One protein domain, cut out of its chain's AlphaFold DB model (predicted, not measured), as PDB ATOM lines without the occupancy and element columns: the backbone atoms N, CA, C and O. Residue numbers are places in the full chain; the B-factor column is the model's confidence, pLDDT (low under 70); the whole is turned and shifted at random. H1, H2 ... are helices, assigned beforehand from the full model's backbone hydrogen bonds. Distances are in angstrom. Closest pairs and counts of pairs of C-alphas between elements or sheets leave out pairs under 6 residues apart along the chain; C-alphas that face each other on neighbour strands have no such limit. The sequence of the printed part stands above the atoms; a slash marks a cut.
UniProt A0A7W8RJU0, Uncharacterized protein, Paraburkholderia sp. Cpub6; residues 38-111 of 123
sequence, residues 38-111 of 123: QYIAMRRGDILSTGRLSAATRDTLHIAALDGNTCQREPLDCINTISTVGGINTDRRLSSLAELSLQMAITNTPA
ATOM      1  N   GLN A  38      39.494 -28.128   6.612       79.19
ATOM      2  CA  GLN A  38      39.553 -27.952   8.065       79.19
ATOM      3  C   GLN A  38      38.341 -28.591   8.744       79.19
ATOM      4  O   GLN A  38      38.476 -29.213   9.796       79.19
ATOM      5  N   TYR A  39      37.166 -28.492   8.121       82.50
ATOM      6  CA  TYR A  39      35.960 -29.156   8.605       82.50
ATOM      7  C   TYR A  39      36.095 -30.684   8.570       82.50
ATOM      8  O   TYR A  39      35.730 -31.363   9.532       82.50
ATOM      9  N   ILE A  40      36.654 -31.234   7.490       82.19
ATOM     10  CA  ILE A  40      36.901 -32.673   7.360       82.19
ATOM     11  C   ILE A  40      37.936 -33.124   8.387       82.19
ATOM     12  O   ILE A  40      37.669 -34.077   9.110       82.19
ATOM     13  N   ALA A  41      39.057 -32.416   8.524       80.00
ATOM     14  CA  ALA A  41      40.063 -32.718   9.539       80.00
ATOM     15  C   ALA A  41      39.489 -32.632  10.965       80.00
ATOM     16  O   ALA A  41      39.820 -33.444  11.817       80.00
ATOM     17  N   MET A  42      38.575 -31.701  11.240       81.50
ATOM     18  CA  MET A  42      37.916 -31.612  12.545       81.50
ATOM     19  C   MET A  42      36.939 -32.768  12.791       81.50
ATOM     20  O   MET A  42      36.799 -33.223  13.925       81.50
ATOM     21  N   ARG A  43      36.230 -33.228  11.752       85.00
ATOM     22  CA  ARG A  43      35.142 -34.207  11.896       85.00
ATOM     23  C   ARG A  43      35.566 -35.657  11.696       85.00
ATOM     24  O   ARG A  43      34.920 -36.548  12.239       85.00
ATOM     25  N   ARG A  44      36.589 -35.880  10.879       84.06
ATOM     26  CA  ARG A  44      37.134 -37.192  10.509       84.06
ATOM     27  C   ARG A  44      38.592 -37.362  10.920       84.06
ATOM     28  O   ARG A  44      39.119 -38.448  10.737       84.06
ATOM     29  N   GLY A  45      39.236 -36.308  11.414       88.50
ATOM     30  CA  GLY A  45      40.599 -36.408  11.901       88.50
ATOM     31  C   GLY A  45      40.643 -37.144  13.227       88.50
ATOM     32  O   GLY A  45      39.903 -36.836  14.162       88.50
ATOM     33  N   ASP A  46      41.546 -38.102  13.270       91.75
ATOM     34  CA  ASP A  46      41.908 -38.910  14.418       91.75
ATOM     35  C   ASP A  46      43.421 -39.143  14.404       91.75
ATOM     36  O   ASP A  46      44.156 -38.634  13.538       91.75
ATOM     37  N   ILE A  47      43.886 -39.924  15.372       92.19
ATOM     38  CA  ILE A  47      45.307 -40.210  15.521       92.19
ATOM     39  C   ILE A  47      45.919 -40.935  14.313       92.19
ATOM     40  O   ILE A  47      47.086 -40.705  14.005       92.19
ATOM     41  N   LEU A  48      45.143 -41.746  13.588       90.50
ATOM     42  CA  LEU A  48      45.631 -42.505  12.431       90.50
ATOM     43  C   LEU A  48      45.753 -41.640  11.178       90.50
ATOM     44  O   LEU A  48      46.695 -41.785  10.404       90.50
ATOM     45  N   SER A  49      44.795 -40.743  10.971       89.25
ATOM     46  CA  SER A  49      44.712 -39.907   9.772       89.25
ATOM     47  C   SER A  49      45.529 -38.622   9.876       89.25
ATOM     48  O   SER A  49      46.071 -38.153   8.877       89.25
ATOM     49  N   THR A  50      45.622 -38.032  11.071       88.38
ATOM     50  CA  THR A  50      46.254 -36.714  11.271       88.38
ATOM     51  C   THR A  50      47.479 -36.743  12.175       88.38
ATOM     52  O   THR A  50      48.156 -35.722  12.314       88.38
ATOM     53  N   GLY A  51      47.759 -37.873  12.833       90.00
ATOM     54  CA  GLY A  51      48.792 -37.951  13.868       90.00
ATOM     55  C   GLY A  51      48.465 -37.119  15.112       90.00
ATOM     56  O   GLY A  51      49.357 -36.823  15.907       90.00
ATOM     57  N   ARG A  52      47.210 -36.689  15.289       91.56
ATOM     58  CA  ARG A  52      46.732 -35.929  16.452       91.56
ATOM     59  C   ARG A  52      45.429 -36.520  16.962       91.56
ATOM     60  O   ARG A  52      44.627 -37.002  16.177       91.56
ATOM     61  N   LEU A  53      45.201 -36.419  18.271       94.00
ATOM     62  CA  LEU A  53      43.920 -36.815  18.857       94.00
ATOM     63  C   LEU A  53      42.763 -36.047  18.203       94.00
ATOM     64  O   LEU A  53      42.857 -34.826  18.002       94.00
ATOM     65  N   SER A  54      41.675 -36.761  17.930       93.81
ATOM     66  CA  SER A  54      40.452 -36.214  17.355       93.81
ATOM     67  C   SER A  54      39.901 -35.049  18.179       93.81
ATOM     68  O   SER A  54      40.119 -34.936  19.393       93.81
ATOM     69  N   ALA A  55      39.134 -34.170  17.529       92.69
ATOM     70  CA  ALA A  55      38.468 -33.067  18.219       92.69
ATOM     71  C   ALA A  55      37.561 -33.576  19.356       92.69
ATOM     72  O   ALA A  55      37.570 -33.015  20.448       92.69
ATOM     73  N   ALA A  56      36.859 -34.692  19.131       92.19
ATOM     74  CA  ALA A  56      35.988 -35.305  20.128       92.19
ATOM     75  C   ALA A  56      36.762 -35.772  21.372       92.19
ATOM     76  O   ALA A  56      36.338 -35.497  22.492       92.19
ATOM     77  N   THR A  57      37.914 -36.422  21.198       95.25
ATOM     78  CA  THR A  57      38.748 -36.853  22.329       95.25
ATOM     79  C   THR A  57      39.363 -35.677  23.066       95.25
ATOM     80  O   THR A  57      39.400 -35.676  24.296       95.25
ATOM     81  N   ARG A  58      39.772 -34.628  22.351       94.88
ATOM     82  CA  ARG A  58      40.254 -33.393  22.980       94.88
ATOM     83  C   ARG A  58      39.178 -32.699  23.816       94.88
ATOM     84  O   ARG A  58      39.496 -32.223  24.902       94.88
ATOM     85  N   ASP A  59      37.928 -32.684  23.361       94.06
ATOM     86  CA  ASP A  59      36.806 -32.156  24.144       94.06
ATOM     87  C   ASP A  59      36.574 -32.986  25.415       94.06
ATOM     88  O   ASP A  59      36.377 -32.431  26.498       94.06
ATOM     89  N   THR A  60      36.645 -34.316  25.314       95.31
ATOM     90  CA  THR A  60      36.535 -35.227  26.463       95.31
ATOM     91  C   THR A  60      37.643 -34.971  27.494       95.31
ATOM     92  O   THR A  60      37.367 -34.895  28.692       95.31
ATOM     93  N   LEU A  61      38.887 -34.776  27.041       95.69
ATOM     94  CA  LEU A  61      40.014 -34.399  27.901       95.69
ATOM     95  C   LEU A  61      39.797 -33.033  28.561       95.69
ATOM     96  O   LEU A  61      40.072 -32.878  29.748       95.69
ATOM     97  N   HIS A  62      39.241 -32.066  27.829       94.12
ATOM     98  CA  HIS A  62      38.946 -30.742  28.370       94.12
ATOM     99  C   HIS A  62      37.894 -30.787  29.487       94.12
ATOM    100  O   HIS A  62      38.076 -30.144  30.520       94.12
ATOM    101  N   ILE A  63      36.840 -31.598  29.333       92.88
ATOM    102  CA  ILE A  63      35.834 -31.833  30.388       92.88
ATOM    103  C   ILE A  63      36.489 -32.410  31.652       92.88
ATOM    104  O   ILE A  63      36.097 -32.063  32.764       92.88
ATOM    105  N   ALA A  64      37.507 -33.254  31.487       93.44
ATOM    106  CA  ALA A  64      38.282 -33.831  32.582       93.44
ATOM    107  C   ALA A  64      39.403 -32.914  33.115       93.44
ATOM    108  O   ALA A  64      40.162 -33.343  33.981       93.44
ATOM    109  N   ALA A  65      39.522 -31.679  32.610       93.94
ATOM    110  CA  ALA A  65      40.606 -30.742  32.914       93.94
ATOM    111  C   ALA A  65      42.020 -31.301  32.636       93.94
ATOM    112  O   ALA A  65      42.981 -30.973  33.334       93.94
ATOM    113  N   LEU A  66      42.150 -32.134  31.602       95.00
ATOM    114  CA  LEU A  66      43.409 -32.729  31.159       95.00
ATOM    115  C   LEU A  66      43.982 -31.980  29.948       95.00
ATOM    116  O   LEU A  66      43.247 -31.531  29.065       95.00
ATOM    117  N   ASP A  67      45.311 -31.885  29.878       94.69
ATOM    118  CA  ASP A  67      46.005 -31.301  28.728       94.69
ATOM    119  C   ASP A  67      46.165 -32.320  27.589       94.69
ATOM    120  O   ASP A  67      46.810 -33.359  27.738       94.69
ATOM    121  N   GLY A  68      45.627 -31.990  26.414       92.25
ATOM    122  CA  GLY A  68      45.634 -32.881  25.253       92.25
ATOM    123  C   GLY A  68      47.029 -33.231  24.730       92.25
ATOM    124  O   GLY A  68      47.253 -34.365  24.315       92.25
ATOM    125  N   ASN A  69      47.979 -32.292  24.770       92.06
ATOM    126  CA  ASN A  69      49.338 -32.539  24.273       92.06
ATOM    127  C   ASN A  69      50.123 -33.462  25.211       92.06
ATOM    128  O   ASN A  69      50.946 -34.264  24.764       92.06
ATOM    129  N   THR A  70      49.885 -33.345  26.514       93.00
ATOM    130  CA  THR A  70      50.441 -34.243  27.527       93.00
ATOM    131  C   THR A  70      49.836 -35.632  27.382       93.00
ATOM    132  O   THR A  70      50.587 -36.587  27.222       93.00
ATOM    133  N   CYS A  71      48.509 -35.744  27.266       94.06
ATOM    134  CA  CYS A  71      47.840 -37.033  27.057       94.06
ATOM    135  C   CYS A  71      48.220 -37.735  25.751       94.06
ATOM    136  O   CYS A  71      48.158 -38.956  25.673       94.06
ATOM    137  N   GLN A  72      48.604 -36.990  24.714       92.19
ATOM    138  CA  GLN A  72      49.083 -37.594  23.473       92.19
ATOM    139  C   GLN A  72      50.486 -38.212  23.629       92.19
ATOM    140  O   GLN A  72      50.779 -39.227  22.997       92.19
ATOM    141  N   ARG A  73      51.353 -37.610  24.455       90.69
ATOM    142  CA  ARG A  73      52.712 -38.115  24.724       90.69
ATOM    143  C   ARG A  73      52.718 -39.228  25.771       90.69
ATOM    144  O   ARG A  73      53.416 -40.217  25.601       90.69
ATOM    145  N   GLU A  74      51.935 -39.059  26.830       90.44
ATOM    146  CA  GLU A  74      51.885 -39.938  28.001       90.44
ATOM    147  C   GLU A  74      50.418 -40.314  28.298       90.44
ATOM    148  O   GLU A  74      49.779 -39.750  29.187       90.44
ATOM    149  N   PRO A  75      49.832 -41.252  27.530       92.44
ATOM    150  CA  PRO A  75      48.392 -41.520  27.579       92.44
ATOM    151  C   PRO A  75      47.920 -42.274  28.830       92.44
ATOM    152  O   PRO A  75      46.727 -42.245  29.123       92.44
ATOM    153  N   LEU A  76      48.809 -42.952  29.566       93.56
ATOM    154  CA  LEU A  76      48.438 -43.842  30.679       93.56
ATOM    155  C   LEU A  76      47.664 -43.123  31.793       93.56
ATOM    156  O   LEU A  76      46.582 -43.568  32.180       93.56
ATOM    157  N   ASP A  77      48.169 -41.986  32.266       92.62
ATOM    158  CA  ASP A  77      47.520 -41.226  33.340       92.62
ATOM    159  C   ASP A  77      46.177 -40.639  32.891       92.62
ATOM    160  O   ASP A  77      45.199 -40.614  33.649       92.62
ATOM    161  N   CYS A  78      46.092 -40.237  31.622       95.31
ATOM    162  CA  CYS A  78      44.856 -39.737  31.038       95.31
ATOM    163  C   CYS A  78      43.809 -40.844  30.880       95.31
ATOM    164  O   CYS A  78      42.641 -40.618  31.187       95.31
ATOM    165  N   ILE A  79      44.212 -42.053  30.479       95.69
ATOM    166  CA  ILE A  79      43.333 -43.231  30.409       95.69
ATOM    167  C   ILE A  79      42.753 -43.546  31.788       95.69
ATOM    168  O   ILE A  79      41.534 -43.679  31.925       95.69
ATOM    169  N   ASN A  80      43.603 -43.596  32.816       94.75
ATOM    170  CA  ASN A  80      43.168 -43.861  34.186       94.75
ATOM    171  C   ASN A  80      42.158 -42.806  34.655       94.75
ATOM    172  O   ASN A  80      41.077 -43.152  35.129       94.75
ATOM    173  N   THR A  81      42.454 -41.526  34.435       94.88
ATOM    174  CA  THR A  81      41.579 -40.424  34.858       94.88
ATOM    175  C   THR A  81      40.233 -40.435  34.124       94.88
ATOM    176  O   THR A  81      39.173 -40.368  34.752       94.88
ATOM    177  N   ILE A  82      40.249 -40.574  32.794       95.88
ATOM    178  CA  ILE A  82      39.040 -40.580  31.955       95.88
ATOM    179  C   ILE A  82      38.146 -41.784  32.258       95.88
ATOM    180  O   ILE A  82      36.920 -41.673  32.174       95.88
ATOM    181  N   SER A  83      38.728 -42.919  32.657       94.62
ATOM    182  CA  SER A  83      37.965 -44.117  33.024       94.62
ATOM    183  C   SER A  83      37.024 -43.885  34.212       94.62
ATOM    184  O   SER A  83      35.929 -44.458  34.247       94.62
ATOM    185  N   THR A  84      37.397 -42.993  35.138       92.31
ATOM    186  CA  THR A  84      36.668 -42.757  36.392       92.31
ATOM    187  C   THR A  84      35.901 -41.440  36.437       92.31
ATOM    188  O   THR A  84      34.936 -41.333  37.194       92.31
ATOM    189  N   VAL A  85      36.303 -40.424  35.665       91.88
ATOM    190  CA  VAL A  85      35.768 -39.063  35.830       91.88
ATOM    191  C   VAL A  85      34.280 -38.974  35.464       91.88
ATOM    192  O   VAL A  85      33.838 -39.443  34.412       91.88
ATOM    193  N   GLY A  86      33.479 -38.374  36.345       89.62
ATOM    194  CA  GLY A  86      32.055 -38.137  36.102       89.62
ATOM    195  C   GLY A  86      31.800 -37.079  35.021       89.62
ATOM    196  O   GLY A  86      32.705 -36.360  34.611       89.62
ATOM    197  N   GLY A  87      30.553 -36.969  34.555       89.31
ATOM    198  CA  GLY A  87      30.147 -35.921  33.601       89.31
ATOM    199  C   GLY A  87      30.460 -36.210  32.129       89.31
ATOM    200  O   GLY A  87      30.112 -35.412  31.263       89.31
ATOM    201  N   ILE A  88      31.054 -37.367  31.828       94.00
ATOM    202  CA  ILE A  88      31.326 -37.828  30.462       94.00
ATOM    203  C   ILE A  88      30.368 -38.970  30.130       94.00
ATOM    204  O   ILE A  88      30.289 -39.956  30.862       94.00
ATOM    205  N   ASN A  89      29.639 -38.839  29.021       94.31
ATOM    206  CA  ASN A  89      28.779 -39.904  28.512       94.31
ATOM    207  C   ASN A  89      29.610 -41.155  28.156       94.31
ATOM    208  O   ASN A  89      30.713 -41.028  27.626       94.31
ATOM    209  N   THR A  90      29.067 -42.347  28.415       95.25
ATOM    210  CA  THR A  90      29.751 -43.633  28.212       95.25
ATOM    211  C   THR A  90      30.328 -43.797  26.808       95.25
ATOM    212  O   THR A  90      31.480 -44.201  26.688       95.25
ATOM    213  N   ASP A  91      29.596 -43.421  25.758       94.62
ATOM    214  CA  ASP A  91      30.060 -43.584  24.375       94.62
ATOM    215  C   ASP A  91      31.262 -42.683  24.089       94.62
ATOM    216  O   ASP A  91      32.263 -43.123  23.523       94.62
ATOM    217  N   ARG A  92      31.208 -41.429  24.558       94.31
ATOM    218  CA  ARG A  92      32.344 -40.501  24.457       94.31
ATOM    219  C   ARG A  92      33.539 -41.009  25.249       94.31
ATOM    220  O   ARG A  92      34.654 -40.966  24.746       94.31
ATOM    221  N   ARG A  93      33.306 -41.517  26.461       96.38
ATOM    222  CA  ARG A  93      34.364 -42.086  27.301       96.38
ATOM    223  C   ARG A  93      35.046 -43.247  26.586       96.38
ATOM    224  O   ARG A  93      36.262 -43.227  26.447       96.38
ATOM    225  N   LEU A  94      34.286 -44.232  26.116       97.06
ATOM    226  CA  LEU A  94      34.836 -45.416  25.454       97.06
ATOM    227  C   LEU A  94      35.554 -45.061  24.151       97.06
ATOM    228  O   LEU A  94      36.656 -45.549  23.922       97.06
ATOM    229  N   SER A  95      34.978 -44.172  23.338       95.56
ATOM    230  CA  SER A  95      35.611 -43.705  22.101       95.56
ATOM    231  C   SER A  95      36.940 -42.994  22.374       95.56
ATOM    232  O   SER A  95      37.938 -43.306  21.727       95.56
ATOM    233  N   SER A  96      36.992 -42.106  23.370       95.75
ATOM    234  CA  SER A  96      38.231 -41.417  23.745       95.75
ATOM    235  C   SER A  96      39.270 -42.350  24.365       95.75
ATOM    236  O   SER A  96      40.456 -42.217  24.076       95.75
ATOM    237  N   LEU A  97      38.849 -43.322  25.180       97.12
ATOM    238  CA  LEU A  97      39.748 -44.339  25.731       97.12
ATOM    239  C   LEU A  97      40.336 -45.236  24.638       97.12
ATOM    240  O   LEU A  97      41.521 -45.554  24.704       97.12
ATOM    241  N   ALA A  98      39.540 -45.608  23.632       97.00
ATOM    242  CA  ALA A  98      40.009 -46.378  22.484       97.00
ATOM    243  C   ALA A  98      41.040 -45.598  21.654       97.00
ATOM    244  O   ALA A  98      42.035 -46.163  21.213       97.00
ATOM    245  N   GLU A  99      40.848 -44.291  21.470       96.25
ATOM    246  CA  GLU A  99      41.815 -43.471  20.734       96.25
ATOM    247  C   GLU A  99      43.121 -43.261  21.522       96.25
ATOM    248  O   GLU A  99      44.209 -43.353  20.955       96.25
ATOM    249  N   LEU A 100      43.044 -43.035  22.838       96.25
ATOM    250  CA  LEU A 100      44.234 -42.915  23.691       96.25
ATOM    251  C   LEU A 100      45.017 -44.233  23.785       96.25
ATOM    252  O   LEU A 100      46.250 -44.218  23.777       96.25
ATOM    253  N   SER A 101      44.328 -45.375  23.861       95.69
ATOM    254  CA  SER A 101      44.984 -46.686  23.855       95.69
ATOM    255  C   SER A 101      45.612 -46.995  22.496       95.69
ATOM    256  O   SER A 101      46.721 -47.527  22.447       95.69
ATOM    257  N   LEU A 102      44.972 -46.584  21.399       94.62
ATOM    258  CA  LEU A 102      45.542 -46.675  20.059       94.62
ATOM    259  C   LEU A 102      46.814 -45.826  19.928       94.62
ATOM    260  O   LEU A 102      47.827 -46.323  19.444       94.62
ATOM    261  N   GLN A 103      46.812 -44.588  20.430       93.75
ATOM    262  CA  GLN A 103      48.009 -43.741  20.466       93.75
ATOM    263  C   GLN A 103      49.158 -44.389  21.255       93.75
ATOM    264  O   GLN A 103      50.318 -44.342  20.836       93.75
ATOM    265  N   MET A 104      48.844 -45.025  22.385       93.56
ATOM    266  CA  MET A 104      49.825 -45.780  23.164       93.56
ATOM    267  C   MET A 104      50.408 -46.945  22.357       93.56
ATOM    268  O   MET A 104      51.623 -47.135  22.347       93.56
ATOM    269  N   ALA A 105      49.559 -47.701  21.658       92.62
ATOM    270  CA  ALA A 105      49.993 -48.810  20.816       92.62
ATOM    271  C   ALA A 105      50.905 -48.333  19.676       92.62
ATOM    272  O   ALA A 105      51.977 -48.902  19.488       92.62
ATOM    273  N   ILE A 106      50.533 -47.255  18.978       89.81
ATOM    274  CA  ILE A 106      51.345 -46.648  17.911       89.81
ATOM    275  C   ILE A 106      52.717 -46.241  18.452       89.81
ATOM    276  O   ILE A 106      53.736 -46.581  17.861       89.81
ATOM    277  N   THR A 107      52.754 -45.567  19.603       89.06
ATOM    278  CA  THR A 107      54.006 -45.096  20.222       89.06
ATOM    279  C   THR A 107      54.929 -46.252  20.617       89.06
ATOM    280  O   THR A 107      56.148 -46.139  20.510       89.06
ATOM    281  N   ASN A 108      54.352 -47.376  21.048       89.00
ATOM    282  CA  ASN A 108      55.095 -48.572  21.443       89.00
ATOM    283  C   ASN A 108      55.404 -49.521  20.272       89.00
ATOM    284  O   ASN A 108      56.119 -50.506  20.464       89.00
ATOM    285  N   THR A 109      54.875 -49.259  19.074       86.00
ATOM    286  CA  THR A 109      55.118 -50.093  17.893       86.00
ATOM    287  C   THR A 109      56.389 -49.618  17.189       86.00
ATOM    288  O   THR A 109      56.479 -48.453  16.799       86.00
ATOM    289  N   PRO A 110      57.395 -50.486  17.002       81.56
ATOM    290  CA  PRO A 110      58.629 -50.087  16.344       81.56
ATOM    291  C   PRO A 110      58.387 -49.823  14.851       81.56
ATOM    292  O   PRO A 110      57.717 -50.598  14.172       81.56
ATOM    293  N   ALA A 111      58.981 -48.751  14.319       73.25
ATOM    294  CA  ALA A 111      58.810 -48.332  12.919       73.25
ATOM    295  C   ALA A 111      59.327 -49.353  11.881       73.25
ATOM    296  O   ALA A 111      59.036 -49.230  10.697       73.25
TER     297      ALA A 111
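What this domain is: This is residues 38 to 111 of the 123 residues of an uncharacterized protein of Paraburkholderia sp. Cpub6 (UniProt A0A7W8RJU0). A long helix, H6, runs through the domain with H5 folded back along it as a helical hairpin, while H3 crosses H6 and H1 lies farthest from the middle. The printed part has 74 residues with six named helices, H1 to H6 in order, and no named strand: all helix. It is compact, with a radius of gyration of the C-alphas of 11.7 A, spanning 36 by 30 by 19 A.

Where its parts are: H1 is residues 38 to 44, from C-alpha 38 at (39.553, -27.952, 8.065); H2 is 47 to 50, H3 55 to 63, H4 68 to 73 and H5 75 to 84, 14.7 A long. H6, residues 90 to 108, is 26.7 A long, to C-alpha 108 at (55.095, -48.572, 21.443).

How they stand to each other: H6 is the hub. H5 touches it at a shallow tilt of 17 degrees, opposite ways, closest at the C-alphas of Pro 75 and Leu 100, 5.9 A. H3 touches H6 residues 92 to 99, closest at C-alphas 57 and 96, 4.8 A. H2 and H4 only just touch H6, with 3 pairs of C-alphas within 8 A each. H1 is close to but not clearly touching H3. Every O i to N i+4 pair is within hydrogen-bond range in H1, H3, H4 and H6, 5 of 6 in H5; H2 is too short for one.

The domain as a whole: The C-alphas farthest apart, of Gly 87 and Ala 111, are 37.5 A apart. The printed part has no cut, its five links are tight, and no printed residue is under 70 in pLDDT.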